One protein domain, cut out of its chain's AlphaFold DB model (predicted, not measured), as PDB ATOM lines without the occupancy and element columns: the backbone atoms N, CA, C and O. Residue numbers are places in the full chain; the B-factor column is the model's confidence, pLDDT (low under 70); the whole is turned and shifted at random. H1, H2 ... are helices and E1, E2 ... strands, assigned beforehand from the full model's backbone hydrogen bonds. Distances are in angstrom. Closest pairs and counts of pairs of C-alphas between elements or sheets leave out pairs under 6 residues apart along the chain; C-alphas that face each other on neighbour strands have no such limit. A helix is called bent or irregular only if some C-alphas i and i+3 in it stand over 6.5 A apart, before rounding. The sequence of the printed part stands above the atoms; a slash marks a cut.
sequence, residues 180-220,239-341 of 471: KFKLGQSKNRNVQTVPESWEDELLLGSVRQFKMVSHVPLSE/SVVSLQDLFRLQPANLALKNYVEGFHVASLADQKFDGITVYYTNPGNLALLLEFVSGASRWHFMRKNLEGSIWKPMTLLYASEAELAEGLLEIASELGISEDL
ATOM      1  N   LYS A 180     -18.373 -25.195 -39.629       93.50
ATOM      2  CA  LYS A 180     -18.985 -26.329 -38.950       93.50
ATOM      3  C   LYS A 180     -17.896 -27.195 -38.319       93.50
ATOM      4  O   LYS A 180     -17.015 -27.679 -39.030       93.50
ATOM      5  N   PHE A 181     -17.971 -27.415 -37.011       94.31
ATOM      6  CA  PHE A 181     -17.028 -28.276 -36.297       94.31
ATOM      7  C   PHE A 181     -17.464 -29.746 -36.352       94.31
ATOM      8  O   PHE A 181     -18.640 -30.070 -36.164       94.31
ATOM      9  N   LYS A 182     -16.520 -30.652 -36.616       94.25
ATOM     10  CA  LYS A 182     -16.767 -32.096 -36.717       94.25
ATOM     11  C   LYS A 182     -15.773 -32.891 -35.874       94.25
ATOM     12  O   LYS A 182     -14.568 -32.734 -36.023       94.25
ATOM     13  N   LEU A 183     -16.285 -33.804 -35.044       90.62
ATOM     14  CA  LEU A 183     -15.449 -34.719 -34.251       90.62
ATOM     15  C   LEU A 183     -14.798 -35.821 -35.100       90.62
ATOM     16  O   LEU A 183     -13.675 -36.231 -34.831       90.62
ATOM     17  N   GLY A 184     -15.535 -36.333 -36.090       78.25
ATOM     18  CA  GLY A 184     -15.117 -37.478 -36.898       78.25
ATOM     19  C   GLY A 184     -14.096 -37.136 -37.984       78.25
ATOM     20  O   GLY A 184     -13.800 -35.971 -38.249       78.25
ATOM     21  N   GLN A 185     -13.605 -38.178 -38.662       68.12
ATOM     22  CA  GLN A 185     -12.756 -38.046 -39.847       68.12
ATOM     23  C   GLN A 185     -13.536 -37.427 -41.003       68.12
ATOM     24  O   GLN A 185     -14.184 -38.108 -41.793       68.12
ATOM     25  N   SER A 186     -13.463 -36.108 -41.110       72.62
ATOM     26  CA  SER A 186     -13.870 -35.368 -42.295       72.62
ATOM     27  C   SER A 186     -12.684 -34.560 -42.780       72.62
ATOM     28  O   SER A 186     -12.048 -33.889 -41.978       72.62
ATOM     29  N   LYS A 187     -12.400 -34.570 -44.084       79.12
ATOM     30  CA  LYS A 187     -11.408 -33.643 -44.639       79.12
ATOM     31  C   LYS A 187     -11.868 -32.210 -44.384       79.12
ATOM     32  O   LYS A 187     -13.034 -31.907 -44.659       79.12
ATOM     33  N   ASN A 188     -10.965 -31.350 -43.921       84.12
ATOM     34  CA  ASN A 188     -11.223 -29.915 -43.871       84.12
ATOM     35  C   ASN A 188     -11.648 -29.400 -45.253       84.12
ATOM     36  O   ASN A 188     -11.113 -29.819 -46.283       84.12
ATOM     37  N   ARG A 189     -12.637 -28.505 -45.283       85.25
ATOM     38  CA  ARG A 189     -13.173 -27.913 -46.519       85.25
ATOM     39  C   ARG A 189     -13.390 -26.426 -46.314       85.25
ATOM     40  O   ARG A 189     -14.043 -26.051 -45.347       85.25
ATOM     41  N   ASN A 190     -12.893 -25.602 -47.235       86.31
ATOM     42  CA  ASN A 190     -13.078 -24.144 -47.238       86.31
ATOM     43  C   ASN A 190     -12.747 -23.489 -45.891       86.31
ATOM     44  O   ASN A 190     -13.505 -22.657 -45.388       86.31
ATOM     45  N   VAL A 191     -11.625 -23.907 -45.309       87.19
ATOM     46  CA  VAL A 191     -11.061 -23.358 -44.076       87.19
ATOM     47  C   VAL A 191      -9.733 -22.707 -44.425       87.19
ATOM     48  O   VAL A 191      -8.941 -23.274 -45.173       87.19
ATOM     49  N   GLN A 192      -9.516 -21.524 -43.882       88.31
ATOM     50  CA  GLN A 192      -8.253 -20.813 -43.883       88.31
ATOM     51  C   GLN A 192      -7.684 -20.878 -42.468       88.31
ATOM     52  O   GLN A 192      -8.410 -20.702 -41.488       88.31
ATOM     53  N   THR A 193      -6.390 -21.138 -42.365       86.94
ATOM     54  CA  THR A 193      -5.667 -21.069 -41.098       86.94
ATOM     55  C   THR A 193      -4.910 -19.748 -41.061       86.94
ATOM     56  O   THR A 193      -4.260 -19.390 -42.037       86.94
ATOM     57  N   VAL A 194      -5.038 -19.014 -39.960       85.69
ATOM     58  CA  VAL A 194      -4.408 -17.714 -39.729       85.69
ATOM     59  C   VAL A 194      -3.478 -17.846 -38.523       85.69
ATOM     60  O   VAL A 194      -3.946 -18.242 -37.454       85.69
ATOM     61  N   PRO A 195      -2.187 -17.517 -38.653       80.81
ATOM     62  CA  PRO A 195      -1.504 -17.111 -39.886       80.81
ATOM     63  C   PRO A 195      -1.400 -18.249 -40.918       80.81
ATOM     64  O   PRO A 195      -1.415 -19.428 -40.563       80.81
ATOM     65  N   GLU A 196      -1.314 -17.888 -42.204       71.50
ATOM     66  CA  GLU A 196      -1.215 -18.862 -43.306       71.50
ATOM     67  C   GLU A 196       0.167 -19.518 -43.371       71.50
ATOM     68  O   GLU A 196       0.287 -20.716 -43.647       71.50
ATOM     69  N   SER A 197       1.209 -18.729 -43.096       69.75
ATOM     70  CA  SER A 197       2.584 -19.200 -42.993       69.75
ATOM     71  C   SER A 197       2.950 -19.521 -41.547       69.75
ATOM     72  O   SER A 197       2.542 -18.852 -40.602       69.75
ATOM     73  N   TRP A 198       3.805 -20.527 -41.398       62.69
ATOM     74  CA  TRP A 198       4.491 -20.873 -40.153       62.69
ATOM     75  C   TRP A 198       5.548 -19.832 -39.754       62.69
ATOM     76  O   TRP A 198       6.011 -19.855 -38.622       62.69
ATOM     77  N   GLU A 199       5.932 -18.936 -40.667       59.44
ATOM     78  CA  GLU A 199       6.846 -17.819 -40.388       59.44
ATOM     79  C   GLU A 199       6.112 -16.590 -39.819       59.44
ATOM     80  O   GLU A 199       6.734 -15.767 -39.152       59.44
ATOM     81  N   ASP A 200       4.788 -16.506 -40.006       61.41
ATOM     82  CA  ASP A 200       3.956 -15.347 -39.644       61.41
ATOM     83  C   ASP A 200       3.236 -15.537 -38.291       61.41
ATOM     84  O   ASP A 200       2.136 -15.024 -38.084       61.41
ATOM     85  N   GLU A 201       3.823 -16.316 -37.371       69.00
ATOM     86  CA  GLU A 201       3.210 -16.668 -36.080       69.00
ATOM     87  C   GLU A 201       2.730 -15.427 -35.313       69.00
ATOM     88  O   GLU A 201       3.507 -14.519 -35.013       69.00
ATOM     89  N   LEU A 202       1.443 -15.402 -34.947       76.44
ATOM     90  CA  LEU A 202       0.888 -14.340 -34.111       76.44
ATOM     91  C   LEU A 202       1.309 -14.584 -32.666       76.44
ATOM     92  O   LEU A 202       0.768 -15.466 -31.994       76.44
ATOM     93  N   LEU A 203       2.311 -13.825 -32.231       82.62
ATOM     94  CA  LEU A 203       2.886 -13.885 -30.892       82.62
ATOM     95  C   LEU A 203       2.056 -13.054 -29.914       82.62
ATOM     96  O   LEU A 203       1.580 -11.984 -30.280       82.62
ATOM     97  N   LEU A 204       1.915 -13.551 -28.685       78.31
ATOM     98  CA  LEU A 204       1.102 -12.933 -27.642       78.31
ATOM     99  C   LEU A 204       1.914 -12.656 -26.372       78.31
ATOM    100  O   LEU A 204       2.773 -13.458 -25.973       78.31
ATOM    101  N   GLY A 205       1.565 -11.552 -25.713       68.06
ATOM    102  CA  GLY A 205       2.138 -11.101 -24.449       68.06
ATOM    103  C   GLY A 205       3.412 -10.276 -24.629       68.06
ATOM    104  O   GLY A 205       4.105 -10.368 -25.644       68.06
ATOM    105  N   SER A 206       3.768  -9.504 -23.599       65.88
ATOM    106  CA  SER A 206       4.894  -8.553 -23.630       65.88
ATOM    107  C   SER A 206       6.241  -9.199 -23.980       65.88
ATOM    108  O   SER A 206       7.089  -8.577 -24.616       65.88
ATOM    109  N   VAL A 207       6.427 -10.472 -23.615       71.19
ATOM    110  CA  VAL A 207       7.648 -11.247 -23.897       71.19
ATOM    111  C   VAL A 207       7.426 -12.300 -24.995       71.19
ATOM    112  O   VAL A 207       8.269 -13.168 -25.201       71.19
ATOM    113  N   ARG A 208       6.303 -12.240 -25.731       80.88
ATOM    114  CA  ARG A 208       5.988 -13.147 -26.854       80.88
ATOM    115  C   ARG A 208       6.030 -14.635 -26.466       80.88
ATOM    116  O   ARG A 208       6.478 -15.482 -27.240       80.88
ATOM    117  N   GLN A 209       5.582 -14.944 -25.251       83.31
ATOM    118  CA  GLN A 209       5.657 -16.277 -24.628       83.31
ATOM    119  C   GLN A 209       4.658 -17.273 -25.216       83.31
ATOM    120  O   GLN A 209       4.791 -18.484 -25.029       83.31
ATOM    121  N   PHE A 210       3.653 -16.772 -25.927       90.38
ATOM    122  CA  PHE A 210       2.606 -17.586 -26.517       90.38
ATOM    123  C   PHE A 210       2.432 -17.251 -27.985       90.38
ATOM    124  O   PHE A 210       2.885 -16.217 -28.473       90.38
ATOM    125  N   LYS A 211       1.750 -18.150 -28.682       90.69
ATOM    126  CA  LYS A 211       1.313 -17.940 -30.053       90.69
ATOM    127  C   LYS A 211      -0.072 -18.498 -30.277       90.69
ATOM    128  O   LYS A 211      -0.497 -19.404 -29.560       90.69
ATOM    129  N   MET A 212      -0.750 -17.999 -31.297       92.19
ATOM    130  CA  MET A 212      -2.074 -18.488 -31.662       92.19
ATOM    131  C   MET A 212      -2.185 -18.863 -33.131       92.19
ATOM    132  O   MET A 212      -1.524 -18.291 -33.997       92.19
ATOM    133  N   VAL A 213      -3.053 -19.836 -33.387       92.75
ATOM    134  CA  VAL A 213      -3.463 -20.254 -34.724       92.75
ATOM    135  C   VAL A 213      -4.982 -20.337 -34.750       92.75
ATOM    136  O   VAL A 213      -5.572 -21.106 -33.992       92.75
ATOM    137  N   SER A 214      -5.610 -19.568 -35.631       92.81
ATOM    138  CA  SER A 214      -7.058 -19.515 -35.803       92.81
ATOM    139  C   SER A 214      -7.469 -20.204 -37.096       92.81
ATOM    140  O   SER A 214      -6.938 -19.928 -38.166       92.81
ATOM    141  N   HIS A 215      -8.460 -21.076 -37.017       92.56
ATOM    142  CA  HIS A 215      -9.183 -21.601 -38.166       92.56
ATOM    143  C   HIS A 215     -10.395 -20.713 -38.412       92.56
ATOM    144  O   HIS A 215     -11.225 -20.536 -37.520       92.56
ATOM    145  N   VAL A 216     -10.501 -20.173 -39.622       91.12
ATOM    146  CA  VAL A 216     -11.603 -19.314 -40.071       91.12
ATOM    147  C   VAL A 216     -12.155 -19.828 -41.401       91.12
ATOM    148  O   VAL A 216     -11.449 -20.514 -42.141       91.12
ATOM    149  N   PRO A 217     -13.418 -19.549 -41.753       88.31
ATOM    150  CA  PRO A 217     -13.922 -19.906 -43.073       88.31
ATOM    151  C   PRO A 217     -13.118 -19.176 -44.153       88.31
ATOM    152  O   PRO A 217     -12.817 -17.990 -44.011       88.31
ATOM    153  N   LEU A 218     -12.783 -19.867 -45.243       83.00
ATOM    154  CA  LEU A 218     -12.049 -19.279 -46.363       83.00
ATOM    155  C   LEU A 218     -12.810 -18.061 -46.907       83.00
ATOM    156  O   LEU A 218     -14.011 -18.137 -47.180       83.00
ATOM    157  N   SER A 219     -12.119 -16.924 -47.020       67.38
ATOM    158  CA  SER A 219     -12.679 -15.732 -47.659       67.38
ATOM    159  C   SER A 219     -12.764 -15.962 -49.165       67.38
ATOM    160  O   SER A 219     -11.767 -16.331 -49.778       67.38
ATOM    161  N   GLU A 220     -13.919 -15.715 -49.780       59.25
ATOM    162  CA  GLU A 220     -14.006 -15.566 -51.239       59.25
ATOM    163  C   GLU A 220     -13.429 -14.197 -51.614       59.25
ATOM    164  O   GLU A 220     -14.143 -13.249 -51.913       59.25
ATOM    165  N   SER A 239     -18.131 -24.631 -44.896       87.56
ATOM    166  CA  SER A 239     -16.790 -24.672 -44.326       87.56
ATOM    167  C   SER A 239     -16.785 -25.657 -43.163       87.56
ATOM    168  O   SER A 239     -17.632 -25.561 -42.276       87.56
ATOM    169  N   VAL A 240     -15.884 -26.635 -43.183       90.31
ATOM    170  CA  VAL A 240     -15.829 -27.718 -42.193       90.31
ATOM    171  C   VAL A 240     -14.417 -27.830 -41.660       90.31
ATOM    172  O   VAL A 240     -13.481 -27.971 -42.445       90.31
ATOM    173  N   VAL A 241     -14.294 -27.827 -40.336       91.75
ATOM    174  CA  VAL A 241     -13.046 -28.092 -39.620       91.75
ATOM    175  C   VAL A 241     -13.216 -29.333 -38.753       91.75
ATOM    176  O   VAL A 241     -14.175 -29.455 -37.983       91.75
ATOM    177  N   SER A 242     -12.306 -30.280 -38.938       91.94
ATOM    178  CA  SER A 242     -12.274 -31.544 -38.219       91.94
ATOM    179  C   SER A 242     -11.409 -31.435 -36.971       91.94
ATOM    180  O   SER A 242     -10.432 -30.686 -36.931       91.94
ATOM    181  N   LEU A 243     -11.744 -32.218 -35.949       91.50
ATOM    182  CA  LEU A 243     -10.954 -32.291 -34.725       91.50
ATOM    183  C   LEU A 243      -9.512 -32.754 -34.978       91.50
ATOM    184  O   LEU A 243      -8.590 -32.296 -34.308       91.50
ATOM    185  N   GLN A 244      -9.311 -33.642 -35.953       87.12
ATOM    186  CA  GLN A 244      -7.995 -34.216 -36.256       87.12
ATOM    187  C   GLN A 244      -7.030 -33.185 -36.837       87.12
ATOM    188  O   GLN A 244      -5.829 -33.266 -36.599       87.12
ATOM    189  N   ASP A 245      -7.567 -32.192 -37.540       87.69
ATOM    190  CA  ASP A 245      -6.794 -31.133 -38.177       87.69
ATOM    191  C   ASP A 245      -6.758 -29.842 -37.337       87.69
ATOM    192  O   ASP A 245      -6.288 -28.802 -37.806       87.69
ATOM    193  N   LEU A 246      -7.262 -29.884 -36.097       90.62
ATOM    194  CA  LEU A 246      -7.348 -28.712 -35.227       90.62
ATOM    195  C   LEU A 246      -5.957 -28.205 -34.814       90.62
ATOM    196  O   LEU A 246      -5.694 -27.000 -34.827       90.62
ATOM    197  N   PHE A 247      -5.046 -29.125 -34.486       92.25
ATOM    198  CA  PHE A 247      -3.697 -28.804 -34.026       92.25
ATOM    199  C   PHE A 247      -2.719 -28.697 -35.191       92.25
ATOM    200  O   PHE A 247      -2.123 -29.679 -35.636       92.25
ATOM    201  N   ARG A 248      -2.522 -27.469 -35.671       88.88
ATOM    202  CA  ARG A 248      -1.611 -27.197 -36.786       88.88
ATOM    203  C   ARG A 248      -0.141 -27.346 -36.399       88.88
ATOM    204  O   ARG A 248       0.660 -27.807 -37.210       88.88
ATOM    205  N   LEU A 249       0.206 -26.938 -35.180       89.12
ATOM    206  CA  LEU A 249       1.577 -26.953 -34.683       89.12
ATOM    207  C   LEU A 249       1.805 -28.195 -33.829       89.12
ATOM    208  O   LEU A 249       0.980 -28.533 -32.978       89.12
ATOM    209  N   GLN A 250       2.935 -28.860 -34.053       88.94
ATOM    210  CA  GLN A 250       3.343 -30.028 -33.277       88.94
ATOM    211  C   GLN A 250       4.374 -29.635 -32.215       88.94
ATOM    212  O   GLN A 250       5.216 -28.771 -32.501       88.94
ATOM    213  N   PRO A 251       4.328 -30.248 -31.016       86.31
ATOM    214  CA  PRO A 251       5.285 -29.965 -29.958       86.31
ATOM    215  C   PRO A 251       6.730 -30.216 -30.399       86.31
ATOM    216  O   PRO A 251       7.017 -31.178 -31.109       86.31
ATOM    217  N   ALA A 252       7.662 -29.384 -29.931       80.50
ATOM    218  CA  ALA A 252       9.089 -29.575 -30.217       80.50
ATOM    219  C   ALA A 252       9.662 -30.836 -29.542       80.50
ATOM    220  O   ALA A 252      10.619 -31.437 -30.030       80.50
ATOM    221  N   ASN A 253       9.082 -31.241 -28.409       77.62
ATOM    222  CA  ASN A 253       9.416 -32.488 -27.736       77.62
ATOM    223  C   ASN A 253       8.522 -33.614 -28.271       77.62
ATOM    224  O   ASN A 253       7.318 -33.603 -28.032       77.62
ATOM    225  N   LEU A 254       9.127 -34.609 -28.926       75.44
ATOM    226  CA  LEU A 254       8.433 -35.756 -29.526       75.44
ATOM    227  C   LEU A 254       7.674 -36.635 -28.514       75.44
ATOM    228  O   LEU A 254       6.813 -37.415 -28.915       75.44
ATOM    229  N   ALA A 255       7.983 -36.529 -27.217       78.06
ATOM    230  CA  ALA A 255       7.230 -37.208 -26.163       78.06
ATOM    231  C   ALA A 255       5.866 -36.549 -25.883       78.06
ATOM    232  O   ALA A 255       4.987 -37.182 -25.302       78.06
ATOM    233  N   LEU A 256       5.685 -35.288 -26.284       83.19
ATOM    234  CA  LEU A 256       4.447 -34.533 -26.109       83.19
ATOM    235  C   LEU A 256       3.600 -34.613 -27.380       83.19
ATOM    236  O   LEU A 256       4.121 -34.694 -28.492       83.19
ATOM    237  N   LYS A 257       2.278 -34.539 -27.224       86.19
ATOM    238  CA  LYS A 257       1.335 -34.525 -28.349       86.19
ATOM    239  C   LYS A 257       0.342 -33.389 -28.203       86.19
ATOM    240  O   LYS A 257      -0.103 -33.091 -27.100       86.19
ATOM    241  N   ASN A 258      -0.023 -32.765 -29.315       91.75
ATOM    242  CA  ASN A 258      -1.198 -31.906 -29.362       91.75
ATOM    243  C   ASN A 258      -2.356 -32.746 -29.884       91.75
ATOM    244  O   ASN A 258      -2.413 -33.104 -31.058       91.75
ATOM    245  N   TYR A 259      -3.212 -33.132 -28.952       90.19
ATOM    246  CA  TYR A 259      -4.328 -34.037 -29.147       90.19
ATOM    247  C   TYR A 259      -5.455 -33.599 -28.211       90.19
ATOM    248  O   TYR A 259      -5.206 -32.859 -27.265       90.19
ATOM    249  N   VAL A 260      -6.683 -34.009 -28.502       90.06
ATOM    250  CA  VAL A 260      -7.830 -33.903 -27.601       90.06
ATOM    251  C   VAL A 260      -8.781 -35.040 -27.936       90.06
ATOM    252  O   VAL A 260      -9.050 -35.312 -29.109       90.06
ATOM    253  N   GLU A 261      -9.289 -35.719 -26.914       89.38
ATOM    254  CA  GLU A 261     -10.318 -36.732 -27.120       89.38
ATOM    255  C   GLU A 261     -11.658 -36.077 -27.448       89.38
ATOM    256  O   GLU A 261     -12.081 -35.119 -26.799       89.38
ATOM    257  N   GLY A 262     -12.359 -36.613 -28.453       89.25
ATOM    258  CA  GLY A 262     -13.591 -36.009 -28.963       89.25
ATOM    259  C   GLY A 262     -14.686 -35.832 -27.911       89.25
ATOM    260  O   GLY A 262     -15.469 -34.893 -28.025       89.25
ATOM    261  N   PHE A 263     -14.720 -36.665 -26.864       92.00
ATOM    262  CA  PHE A 263     -15.714 -36.554 -25.794       92.00
ATOM    263  C   PHE A 263     -15.599 -35.237 -25.008       92.00
ATOM    264  O   PHE A 263     -16.616 -34.715 -24.558       92.00
ATOM    265  N   HIS A 264     -14.396 -34.659 -24.887       92.81
ATOM    266  CA  HIS A 264     -14.190 -33.392 -24.178       92.81
ATOM    267  C   HIS A 264     -14.860 -32.210 -24.878       92.81
ATOM    268  O   HIS A 264     -15.307 -31.280 -24.216       92.81
ATOM    269  N   VAL A 265     -14.948 -32.262 -26.206       93.12
ATOM    270  CA  VAL A 265     -15.527 -31.210 -27.055       93.12
ATOM    271  C   VAL A 265     -16.811 -31.673 -27.749       93.12
ATOM    272  O   VAL A 265     -17.285 -31.033 -28.686       93.12
ATOM    273  N   ALA A 266     -17.402 -32.784 -27.294       93.12
ATOM    274  CA  ALA A 266     -18.550 -33.395 -27.955       93.12
ATOM    275  C   ALA A 266     -19.804 -32.519 -27.918       93.12
ATOM    276  O   ALA A 266     -20.592 -32.544 -28.860       93.12
ATOM    277  N   SER A 267     -19.948 -31.688 -26.883       93.06
ATOM    278  CA  SER A 267     -21.031 -30.706 -26.786       93.06
ATOM    279  C   SER A 267     -21.028 -29.701 -27.941       93.06
ATOM    280  O   SER A 267     -22.080 -29.163 -28.269       93.06
ATOM    281  N   LEU A 268     -19.876 -29.474 -28.583       94.62
ATOM    282  CA  LEU A 268     -19.713 -28.543 -29.701       94.62
ATOM    283  C   LEU A 268     -19.830 -29.209 -31.077       94.62
ATOM    284  O   LEU A 268     -19.748 -28.524 -32.101       94.62
ATOM    285  N   ALA A 269     -20.007 -30.529 -31.131       93.25
ATOM    286  CA  ALA A 269     -20.104 -31.263 -32.385       93.25
ATOM    287  C   ALA A 269     -21.233 -30.718 -33.268       93.25
ATOM    288  O   ALA A 269     -22.320 -30.399 -32.790       93.25
ATOM    289  N   ASP A 270     -20.974 -30.619 -34.573       92.06
ATOM    290  CA  ASP A 270     -21.930 -30.160 -35.583       92.06
ATOM    291  C   ASP A 270     -22.392 -28.694 -35.459       92.06
ATOM    292  O   ASP A 270     -23.108 -28.211 -36.344       92.06
ATOM    293  N   GLN A 271     -21.927 -27.959 -34.444       94.44
ATOM    294  CA  GLN A 271     -22.199 -26.536 -34.276       94.44
ATOM    295  C   GLN A 271     -21.396 -25.672 -35.261       94.44
ATOM    296  O   GLN A 271     -20.421 -26.119 -35.877       94.44
ATOM    297  N   LYS A 272     -21.845 -24.420 -35.429       93.19
ATOM    298  CA  LYS A 272     -21.254 -23.433 -36.339       93.19
ATOM    299  C   LYS A 272     -20.569 -22.300 -35.572       93.19
ATOM    300  O   LYS A 272     -21.200 -21.679 -34.721       93.19
ATOM    301  N   PHE A 273     -19.340 -21.978 -35.958       94.25
ATOM    302  CA  PHE A 273     -18.466 -21.006 -35.301       94.25
ATOM    303  C   PHE A 273     -17.933 -19.971 -36.297       94.25
ATOM    304  O   PHE A 273     -17.719 -20.288 -37.464       94.25
ATOM    305  N   ASP A 274     -17.709 -18.740 -35.849       91.94
ATOM    306  CA  ASP A 274     -17.023 -17.708 -36.639       91.94
ATOM    307  C   ASP A 274     -15.534 -18.028 -36.791       91.94
ATOM    308  O   ASP A 274     -14.948 -17.816 -37.853       91.94
ATOM    309  N   GLY A 275     -14.944 -18.605 -35.745       93.38
ATOM    310  CA  GLY A 275     -13.558 -19.037 -35.721       93.38
ATOM    311  C   GLY A 275     -13.290 -20.016 -34.585       93.38
ATOM    312  O   GLY A 275     -14.037 -20.077 -33.604       93.38
ATOM    313  N   ILE A 276     -12.228 -20.800 -34.745       95.25
ATOM    314  CA  ILE A 276     -11.710 -21.688 -33.703       95.25
ATOM    315  C   ILE A 276     -10.221 -21.417 -33.556       95.25
ATOM    316  O   ILE A 276      -9.468 -21.609 -34.507       95.25
ATOM    317  N   THR A 277      -9.791 -20.987 -32.378       95.12
ATOM    318  CA  THR A 277      -8.409 -20.594 -32.110       95.12
ATOM    319  C   THR A 277      -7.750 -21.580 -31.162       95.12
ATOM    320  O   THR A 277      -8.335 -21.999 -30.168       95.12
ATOM    321  N   VAL A 278      -6.513 -21.955 -31.474       95.94
ATOM    322  CA  VAL A 278      -5.656 -22.751 -30.601       95.94
ATOM    323  C   VAL A 278      -4.492 -21.888 -30.145       95.94
ATOM    324  O   VAL A 278      -3.773 -21.327 -30.974       95.94
ATOM    325  N   TYR A 279      -4.294 -21.819 -28.834       95.44
ATOM    326  CA  TYR A 279      -3.180 -21.110 -28.214       95.44
ATOM    327  C   TYR A 279      -2.095 -22.096 -27.804       95.44
ATOM    328  O   TYR A 279      -2.385 -23.147 -27.226       95.44
ATOM    329  N   TYR A 280      -0.846 -21.748 -28.090       93.06
ATOM    330  CA  TYR A 280       0.320 -22.583 -27.846       93.06
ATOM    331  C   TYR A 280       1.379 -21.835 -27.042       93.06
ATOM    332  O   TYR A 280       1.485 -20.610 -27.119       93.06
ATOM    333  N   THR A 281       2.233 -22.588 -26.355       90.00
ATOM    334  CA  THR A 281       3.507 -22.065 -25.859       90.00
ATOM    335  C   THR A 281       4.413 -21.666 -27.024       90.00
ATOM    336  O   THR A 281       4.457 -22.326 -28.071       90.00
ATOM    337  N   ASN A 282       5.201 -20.624 -26.812       85.62
ATOM    338  CA  ASN A 282       6.304 -20.250 -27.674       85.62
ATOM    339  C   ASN A 282       7.560 -20.049 -26.828       85.62
ATOM    340  O   ASN A 282       7.478 -19.235 -25.918       85.62
ATOM    341  N   PRO A 283       8.701 -20.688 -27.156       77.62
ATOM    342  CA  PRO A 283       8.858 -21.917 -27.929       77.62
ATOM    343  C   PRO A 283       8.111 -23.129 -27.364       77.62
ATOM    344  O   PRO A 283       7.550 -23.136 -26.271       77.62
ATOM    345  N   GLY A 284       8.135 -24.209 -28.140       80.81
ATOM    346  CA  GLY A 284       7.704 -25.532 -27.698       80.81
ATOM    347  C   GLY A 284       6.419 -26.012 -28.353       80.81
ATOM    348  O   GLY A 284       6.240 -27.225 -28.441       80.81
ATOM    349  N   ASN A 285       5.598 -25.103 -28.889       89.94
ATOM    350  CA  ASN A 285       4.387 -25.409 -29.654       89.94
ATOM    351  C   ASN A 285       3.411 -26.311 -28.894       89.94
ATOM    352  O   ASN A 285       2.692 -27.096 -29.513       89.94
ATOM    353  N   LEU A 286       3.395 -26.265 -27.563       91.88
ATOM    354  CA  LEU A 286       2.464 -27.075 -26.793       91.88
ATOM    355  C   LEU A 286       1.124 -26.350 -26.742       91.88
ATOM    356  O   LEU A 286       1.069 -25.228 -26.251       91.88
ATOM    357  N   ALA A 287       0.059 -26.969 -27.250       94.94
ATOM    358  CA  ALA A 287      -1.276 -26.387 -27.175       94.94
ATOM    359  C   ALA A 287      -1.734 -26.329 -25.714       94.94
ATOM    360  O   ALA A 287      -1.602 -27.329 -25.007       94.94
ATOM    361  N   LEU A 288      -2.273 -25.188 -25.288       95.25
ATOM    362  CA  LEU A 288      -2.722 -24.926 -23.915       95.25
ATOM    363  C   LEU A 288      -4.235 -24.717 -23.829       95.25
ATOM    364  O   LEU A 288      -4.877 -25.215 -22.906       95.25
ATOM    365  N   LEU A 289      -4.796 -23.992 -24.800       96.56
ATOM    366  CA  LEU A 289      -6.180 -23.535 -24.781       96.56
ATOM    367  C   LEU A 289      -6.801 -23.679 -26.172       96.56
ATOM    368  O   LEU A 289      -6.203 -23.274 -27.172       96.56
ATOM    369  N   LEU A 290      -8.009 -24.233 -26.218       96.75
ATOM    370  CA  LEU A 290      -8.902 -24.181 -27.371       96.75
ATOM    371  C   LEU A 290      -9.975 -23.130 -27.108       96.75
ATOM    372  O   LEU A 290     -10.617 -23.161 -26.060       96.75
ATOM    373  N   GLU A 291     -10.200 -22.247 -28.070       95.94
ATOM    374  CA  GLU A 291     -11.287 -21.277 -28.061       95.94
ATOM    375  C   GLU A 291     -12.189 -21.490 -29.275       95.94
ATOM    376  O   GLU A 291     -11.731 -21.473 -30.415       95.94
ATOM    377  N   PHE A 292     -13.488 -21.634 -29.033       95.56
ATOM    378  CA  PHE A 292     -14.518 -21.649 -30.065       95.56
ATOM    379  C   PHE A 292     -15.349 -20.378 -29.946       95.56
ATOM    380  O   PHE A 292     -15.816 -20.051 -28.853       95.56
ATOM    381  N   VAL A 293     -15.567 -19.677 -31.059       93.25
ATOM    382  CA  VAL A 293     -16.280 -18.393 -31.069       93.25
ATOM    383  C   VAL A 293     -17.508 -18.444 -31.965       93.25
ATOM    384  O   VAL A 293     -17.425 -18.874 -33.111       93.25
ATOM    385  N   SER A 294     -18.650 -17.963 -31.471       91.25
ATOM    386  CA  SER A 294     -19.838 -17.701 -32.293       91.25
ATOM    387  C   SER A 294     -20.596 -16.476 -31.779       91.25
ATOM    388  O   SER A 294     -21.183 -16.494 -30.699       91.25
ATOM    389  N   GLY A 295     -20.612 -15.405 -32.567       88.00
ATOM    390  CA  GLY A 295     -21.152 -14.105 -32.206       88.00
ATOM    391  C   GLY A 295     -20.457 -13.560 -30.962       88.00
ATOM    392  O   GLY A 295     -19.240 -13.409 -30.923       88.00
ATOM    393  N   ALA A 296     -21.239 -13.293 -29.920       86.44
ATOM    394  CA  ALA A 296     -20.720 -12.862 -28.624       86.44
ATOM    395  C   ALA A 296     -20.304 -14.027 -27.703       86.44
ATOM    396  O   ALA A 296     -19.725 -13.787 -26.648       86.44
ATOM    397  N   SER A 297     -20.610 -15.273 -28.069       89.50
ATOM    398  CA  SER A 297     -20.354 -16.445 -27.233       89.50
ATOM    399  C   SER A 297     -18.957 -17.013 -27.470       89.50
ATOM    400  O   SER A 297     -18.464 -17.045 -28.603       89.50
ATOM    401  N   ARG A 298     -18.344 -17.488 -26.383       90.69
ATOM    402  CA  ARG A 298     -17.050 -18.170 -26.373       90.69
ATOM    403  C   ARG A 298     -17.142 -19.443 -25.551       90.69
ATOM    404  O   ARG A 298     -17.786 -19.456 -24.505       90.69
ATOM    405  N   TRP A 299     -16.457 -20.479 -26.010       94.88
ATOM    406  CA  TRP A 299     -16.242 -21.701 -25.247       94.88
ATOM    407  C   TRP A 299     -14.748 -21.975 -25.183       94.88
ATOM    408  O   TRP A 299     -14.091 -22.054 -26.223       94.88
ATOM    409  N   HIS A 300     -14.231 -22.133 -23.967       95.81
ATOM    410  CA  HIS A 300     -12.823 -22.411 -23.724       95.81
ATOM    411  C   HIS A 300     -12.634 -23.823 -23.192       95.81
ATOM    412  O   HIS A 300     -13.362 -24.261 -22.302       95.81
ATOM    413  N   PHE A 301     -11.620 -24.514 -23.702       96.44
ATOM    414  CA  PHE A 301     -11.163 -25.787 -23.161       96.44
ATOM    415  C   PHE A 301      -9.676 -25.687 -22.870       96.44
ATOM    416  O   PHE A 301      -8.879 -25.477 -23.783       96.44
ATOM    417  N   MET A 302      -9.309 -25.842 -21.603       95.75
ATOM    418  CA  MET A 302      -7.920 -25.826 -21.155       95.75
ATOM    419  C   MET A 302      -7.364 -27.243 -21.054       95.75
ATOM    420  O   MET A 302      -8.057 -28.182 -20.641       95.75
ATOM    421  N   ARG A 303      -6.093 -27.391 -21.407       94.62
ATOM    422  CA  ARG A 303      -5.337 -28.631 -21.257       94.62
ATOM    423  C   ARG A 303      -5.027 -28.906 -19.787       94.62
ATOM    424  O   ARG A 303      -4.726 -27.984 -19.039       94.62
ATOM    425  N   LYS A 304      -5.064 -30.179 -19.380       93.25
ATOM    426  CA  LYS A 304      -4.783 -30.600 -17.992       93.25
ATOM    427  C   LYS A 304      -3.639 -31.594 -17.823       93.25
ATOM    428  O   LYS A 304      -3.269 -31.883 -16.692       93.25
ATOM    429  N   ASN A 305      -3.062 -32.102 -18.907       86.75
ATOM    430  CA  ASN A 305      -1.899 -32.981 -18.840       86.75
ATOM    431  C   ASN A 305      -0.938 -32.788 -20.015       86.75
ATOM    432  O   ASN A 305      -1.313 -32.307 -21.084       86.75
ATOM    433  N   LEU A 306       0.313 -33.208 -19.835       85.31
ATOM    434  CA  LEU A 306       1.357 -33.081 -20.852       85.31
ATOM    435  C   LEU A 306       1.163 -34.039 -22.036       85.31
ATOM    436  O   LEU A 306       1.578 -33.703 -23.142       85.31
ATOM    437  N   GLU A 307       0.464 -35.167 -21.882       81.88
ATOM    438  CA  GLU A 307       0.150 -36.055 -23.015       81.88
ATOM    439  C   GLU A 307      -0.910 -35.462 -23.958       81.88
ATOM    440  O   GLU A 307      -0.975 -35.841 -25.126       81.88
ATOM    441  N   GLY A 308      -1.721 -34.517 -23.468       82.06
ATOM    442  CA  GLY A 308      -2.781 -33.856 -24.234       82.06
ATOM    443  C   GLY A 308      -4.085 -34.649 -24.312       82.06
ATOM    444  O   GLY A 308      -5.013 -34.221 -24.982       82.06
ATOM    445  N   SER A 309      -4.204 -35.792 -23.640       82.44
ATOM    446  CA  SER A 309      -5.458 -36.556 -23.629       82.44
ATOM    447  C   SER A 309      -6.568 -35.895 -22.809       82.44
ATOM    448  O   SER A 309      -7.732 -36.125 -23.111       82.44
ATOM    449  N   ILE A 310      -6.239 -35.050 -21.822       89.75
ATOM    450  CA  ILE A 310      -7.211 -34.504 -20.867       89.75
ATOM    451  C   ILE A 310      -7.395 -33.002 -21.069       89.75
ATOM    452  O   ILE A 310      -6.464 -32.208 -20.902       89.75
ATOM    453  N   TRP A 311      -8.642 -32.615 -21.341       95.25
ATOM    454  CA  TRP A 311      -9.069 -31.224 -21.471       95.25
ATOM    455  C   TRP A 311     -10.288 -30.948 -20.594       95.25
ATOM    456  O   TRP A 311     -11.110 -31.831 -20.347       95.25
ATOM    457  N   LYS A 312     -10.421 -29.717 -20.097       94.88
ATOM    458  CA  LYS A 312     -11.569 -29.312 -19.277       94.88
ATOM    459  C   LYS A 312     -12.165 -27.997 -19.765       94.88
ATOM    460  O   LYS A 312     -11.397 -27.098 -20.109       94.88
ATOM    461  N   PRO A 313     -13.504 -27.867 -19.775       94.75
ATOM    462  CA  PRO A 313     -14.136 -26.585 -20.031       94.75
ATOM    463  C   PRO A 313     -13.723 -25.577 -18.953       94.75
ATOM    464  O   PRO A 313     -13.570 -25.928 -17.782       94.75
ATOM    465  N   MET A 314     -13.537 -24.332 -19.369       93.50
ATOM    466  CA  MET A 314     -13.186 -23.199 -18.518       93.50
ATOM    467  C   MET A 314     -13.948 -21.964 -19.000       93.50
ATOM    468  O   MET A 314     -14.402 -21.906 -20.142       93.50
ATOM    469  N   THR A 315     -14.072 -20.961 -18.138       89.25
ATOM    470  CA  THR A 315     -14.444 -19.607 -18.546       89.25
ATOM    471  C   THR A 315     -13.236 -18.708 -18.343       89.25
ATOM    472  O   THR A 315     -12.857 -18.450 -17.205       89.25
ATOM    473  N   LEU A 316     -12.625 -18.259 -19.439       87.69
ATOM    474  CA  LEU A 316     -11.548 -17.275 -19.403       87.69
ATOM    475  C   LEU A 316     -12.103 -15.925 -19.865       87.69
ATOM    476  O   LEU A 316     -12.505 -15.766 -21.019       87.69
ATOM    477  N   LEU A 317     -12.151 -14.957 -18.953       84.38
ATOM    478  CA  LEU A 317     -12.582 -13.595 -19.251       84.38
ATOM    479  C   LEU A 317     -11.349 -12.739 -19.521       84.38
ATOM    480  O   LEU A 317     -10.479 -12.633 -18.665       84.38
ATOM    481  N   TYR A 318     -11.285 -12.150 -20.711       86.19
ATOM    482  CA  TYR A 318     -10.220 -11.224 -21.079       86.19
ATOM    483  C   TYR A 318     -10.727 -10.181 -22.082       86.19
ATOM    484  O   TYR A 318     -11.416 -10.504 -23.060       86.19
ATOM    485  N   ALA A 319     -10.359  -8.927 -21.842       79.62
ATOM    486  CA  ALA A 319     -10.604  -7.773 -22.699       79.62
ATOM    487  C   ALA A 319      -9.335  -7.341 -23.452       79.62
ATOM    488  O   ALA A 319      -9.429  -6.763 -24.537       79.62
ATOM    489  N   SER A 320      -8.155  -7.672 -22.925       81.06
ATOM    490  CA  SER A 320      -6.857  -7.329 -23.508       81.06
ATOM    491  C   SER A 320      -6.029  -8.566 -23.870       81.06
ATOM    492  O   SER A 320      -6.344  -9.697 -23.500       81.06
ATOM    493  N   GLU A 321      -4.976  -8.365 -24.664       83.94
ATOM    494  CA  GLU A 321      -3.994  -9.421 -24.936       83.94
ATOM    495  C   GLU A 321      -3.176  -9.780 -23.686       83.94
ATOM    496  O   GLU A 321      -2.843 -10.945 -23.492       83.94
ATOM    497  N   ALA A 322      -2.900  -8.798 -22.823       85.25
ATOM    498  CA  ALA A 322      -2.169  -9.004 -21.578       85.25
ATOM    499  C   ALA A 322      -2.924  -9.950 -20.631       85.25
ATOM    500  O   ALA A 322      -2.359 -10.946 -20.196       85.25
ATOM    501  N   GLU A 323      -4.220  -9.709 -20.415       88.81
ATOM    502  CA  GLU A 323      -5.083 -10.590 -19.608       88.81
ATOM    503  C   GLU A 323      -5.158 -12.015 -20.180       88.81
ATOM    504  O   GLU A 323      -5.131 -12.999 -19.443       88.81
ATOM    505  N   LEU A 324      -5.210 -12.149 -21.512       90.69
ATOM    506  CA  LEU A 324      -5.156 -13.459 -22.163       90.69
ATOM    507  C   LEU A 324      -3.819 -14.163 -21.893       90.69
ATOM    508  O   LEU A 324      -3.806 -15.357 -21.601       90.69
ATOM    509  N   ALA A 325      -2.701 -13.442 -21.992       90.38
ATOM    510  CA  ALA A 325      -1.377 -13.994 -21.730       90.38
ATOM    511  C   ALA A 325      -1.217 -14.439 -20.267       90.38
ATOM    512  O   ALA A 325      -0.644 -15.498 -20.024       90.38
ATOM    513  N   GLU A 326      -1.767 -13.690 -19.308       90.25
ATOM    514  CA  GLU A 326      -1.801 -14.078 -17.892       90.25
ATOM    515  C   GLU A 326      -2.592 -15.377 -17.677       90.25
ATOM    516  O   GLU A 326      -2.083 -16.311 -17.056       90.25
ATOM    517  N   GLY A 327      -3.781 -15.501 -18.277       92.50
ATOM    518  CA  GLY A 327      -4.563 -16.741 -18.211       92.50
ATOM    519  C   GLY A 327      -3.853 -17.943 -18.848       92.50
ATOM    520  O   GLY A 327      -3.904 -19.060 -18.332       92.50
ATOM    521  N   LEU A 328      -3.136 -17.735 -19.957       93.62
ATOM    522  CA  LEU A 328      -2.317 -18.783 -20.577       93.62
ATOM    523  C   LEU A 328      -1.116 -19.175 -19.703       93.62
ATOM    524  O   LEU A 328      -0.746 -20.351 -19.667       93.62
ATOM    525  N   LEU A 329      -0.524 -18.214 -18.990       90.88
ATOM    526  CA  LEU A 329       0.570 -18.450 -18.051       90.88
ATOM    527  C   LEU A 329       0.120 -19.276 -16.846       90.88
ATOM    528  O   LEU A 329       0.854 -20.170 -16.422       90.88
ATOM    529  N   GLU A 330      -1.084 -19.033 -16.330       91.00
ATOM    530  CA  GLU A 330      -1.681 -19.840 -15.263       91.00
ATOM    531  C   GLU A 330      -1.843 -21.302 -15.709       91.00
ATOM    532  O   GLU A 330      -1.320 -22.209 -15.057       91.00
ATOM    533  N   ILE A 331      -2.435 -21.534 -16.889       92.81
ATOM    534  CA  ILE A 331      -2.586 -22.884 -17.468       92.81
ATOM    535  C   ILE A 331      -1.219 -23.561 -17.653       92.81
ATOM    536  O   ILE A 331      -1.048 -24.739 -17.336       92.81
ATOM    537  N   ALA A 332      -0.224 -22.835 -18.171       90.19
ATOM    538  CA  ALA A 332       1.123 -23.371 -18.347       90.19
ATOM    539  C   ALA A 332       1.773 -23.738 -17.000       90.19
ATOM    540  O   ALA A 332       2.427 -24.777 -16.888       90.19
ATOM    541  N   SER A 333       1.572 -22.917 -15.971       87.62
ATOM    542  CA  SER A 333       2.118 -23.140 -14.631       87.62
ATOM    543  C   SER A 333       1.489 -24.359 -13.956       87.62
ATOM    544  O   SER A 333       2.215 -25.177 -13.396       87.62
ATOM    545  N   GLU A 334       0.173 -24.559 -14.091       89.69
ATOM    546  CA  GLU A 334      -0.514 -25.768 -13.606       89.69
ATOM    547  C   GLU A 334       0.036 -27.059 -14.233       89.69
ATOM    548  O   GLU A 334       0.071 -28.110 -13.595       89.69
ATOM    549  N   LEU A 335       0.483 -26.984 -15.487       86.81
ATOM    550  CA  LEU A 335       1.109 -28.097 -16.201       86.81
ATOM    551  C   LEU A 335       2.598 -28.282 -15.849       86.81
ATOM    552  O   LEU A 335       3.244 -29.176 -16.400       86.81
ATOM    553  N   GLY A 336       3.159 -27.444 -14.969       82.50
ATOM    554  CA  GLY A 336       4.576 -27.462 -14.595       82.50
ATOM    555  C   GLY A 336       5.511 -26.958 -15.700       82.50
ATOM    556  O   GLY A 336       6.652 -27.405 -15.798       82.50
ATOM    557  N   ILE A 337       5.025 -26.070 -16.575       77.19
ATOM    558  CA  ILE A 337       5.756 -25.578 -17.758       77.19
ATOM    559  C   ILE A 337       6.563 -24.302 -17.453       77.19
ATOM    560  O   ILE A 337       7.352 -23.864 -18.291       77.19
ATOM    561  N   SER A 338       6.447 -23.727 -16.251       58.69
ATOM    562  CA  SER A 338       7.160 -22.501 -15.875       58.69
ATOM    563  C   SER A 338       8.687 -22.712 -15.890       58.69
ATOM    564  O   SER A 338       9.229 -23.460 -15.079       58.69
ATOM    565  N   GLU A 339       9.364 -22.067 -16.848       54.34
ATOM    566  CA  GLU A 339      10.828 -21.961 -17.047       54.34
ATOM    567  C   GLU A 339      11.607 -23.241 -17.408       54.34
ATOM    568  O   GLU A 339      12.438 -23.224 -18.321       54.34
ATOM    569  N   ASP A 340      11.330 -24.380 -16.781       47.38
ATOM    570  CA  ASP A 340      12.191 -25.563 -16.907       47.38
ATOM    571  C   ASP A 340      11.989 -26.308 -18.244       47.38
ATOM    572  O   ASP A 340      12.913 -26.928 -18.770       47.38
ATOM    573  N   LEU A 341      10.811 -26.199 -18.873       47.03
ATOM    574  CA  LEU A 341      10.561 -26.721 -20.226       47.03
ATOM    575  C   LEU A 341      11.206 -25.857 -21.314       47.03
ATOM    576  O   LEU A 341      11.638 -26.393 -22.331       47.03
TER     577      LEU A 341
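AT A GLANCE: This is residues 180 to 220 and 239 to 341 of the 471 residues of an uncharacterized protein of Theileria orientalis strain Shintoku (UniProt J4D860). One strongly twisted sheet of E2, E3, E4, E6, E7, E8 and E9 runs through the domain, with the long helix H2 packed slantwise on it over E7. Away from H2, the short helix H1 packs along E8 and E9, near a small pair of parallel strands, E1 and E5, and the long unnamed stretch of residues 243 to 261 leads from E5 to H1. The printed part has 144 residues, with nine named strands and two named helices in the order E1 E2 E3 E4 E5 H1 E6 E7 E8 E9 H2. The large sheet is branched at E4 and its neighbour pairs are antiparallel; the class is mixed, helices and strands, with 69 residues, under half, in named elements. The whole is compact, with a radius of gyration of the C-alphas of 14.4 A and spans of 40 by 29 by 28 A.

IN THESE COORDINATES: Find C-alpha 180 at (-18.985, -26.329, -38.950), where strand E1 begins; it takes residues 180 to 182. Read on to E2, residues 191 to 194, and E3, residues 202 to 204. E4, residues 210 to 217, covers 23.5 A from C-alpha 210 at (2.606, -17.586, -26.517) to C-alpha 217. Past the cut you meet E5, residues 239 to 242, and then H1, residues 262 to 268. H1 is irregular, with C-alphas 264 and 267 at 7.8 A. Next come E6, residues 275 to 281, 19.9 A long; E7, residues 287 to 294, 21.1 A; and E8, residues 297 to 303, 20.2 A. E9 is residues 311 to 314, and H2, residues 321 to 334, runs 20.2 A to C-alpha 334 at (-0.514, -25.768, -13.606).

HOW THE PARTS SIT: Start the large sheet at E4, whose pairing is staggered: E2, beside residues 213 to 217, and E3, beside residues 210 to 212, lie on one side of it, and E6 on the other side. Look at N 192 and O 216, 2.8 A apart, for E2 and E4, and at N 204 and O 210, 2.8 A, for the hairpin E3 and E4. Between E4 and E6, N 213 and O 278 are 2.9 A apart. E6, E7, E8 and E9 form a meander, each strand the antiparallel neighbour of the one before. Its hairpins show N 277 and O 291 at 2.8 A, N 290 and O 301 at 2.9 A, and N 302 and O 312 at 2.9 A. H2 is on this sheet at a height of 7.0 A, over E7 and slantwise to it at 49 degrees on the local plane; it is only just not over E6, on which 2 of its C-alphas fall. The closest C-alphas of H2 and E7 are those of Ile 331 and Leu 288, 6.8 A apart. H1 is on the sheet too, at a height of 9.3 A, over E8 and along it at 3 degrees on the local plane; it is only just not over E9, on which 2 of its C-alphas fall. The closest C-alphas of H1 and E9 are those of His 264 and Trp 311, 6.2 A apart. H1 and H2 are apart. E1 and E5 make the second sheet, parallel at 23 degrees, with N 182 and O 241 at 3.0 A. In H2 every O i to N i+4 pair is within hydrogen-bond range; in H1 1 of 3 is, beside 3 of 4 O i to N i+3 pairs.

THE WHOLE: The two C-alphas farthest apart are those of Glu 220 and Asp 340, at 44.3 A. Residues 221 to 238 are not printed, and C-alphas 220 and 239 are 11.8 A apart across this cut, in the link from E4 to E5. Of the links that are printed whole, that from E5 to H1, 19 residues, is long. The mean pLDDT of the printed part is 86.0; it is under 70 at residue 185, residues 197 to 201, 205 to 206, 219 to 220 and 338 to 341.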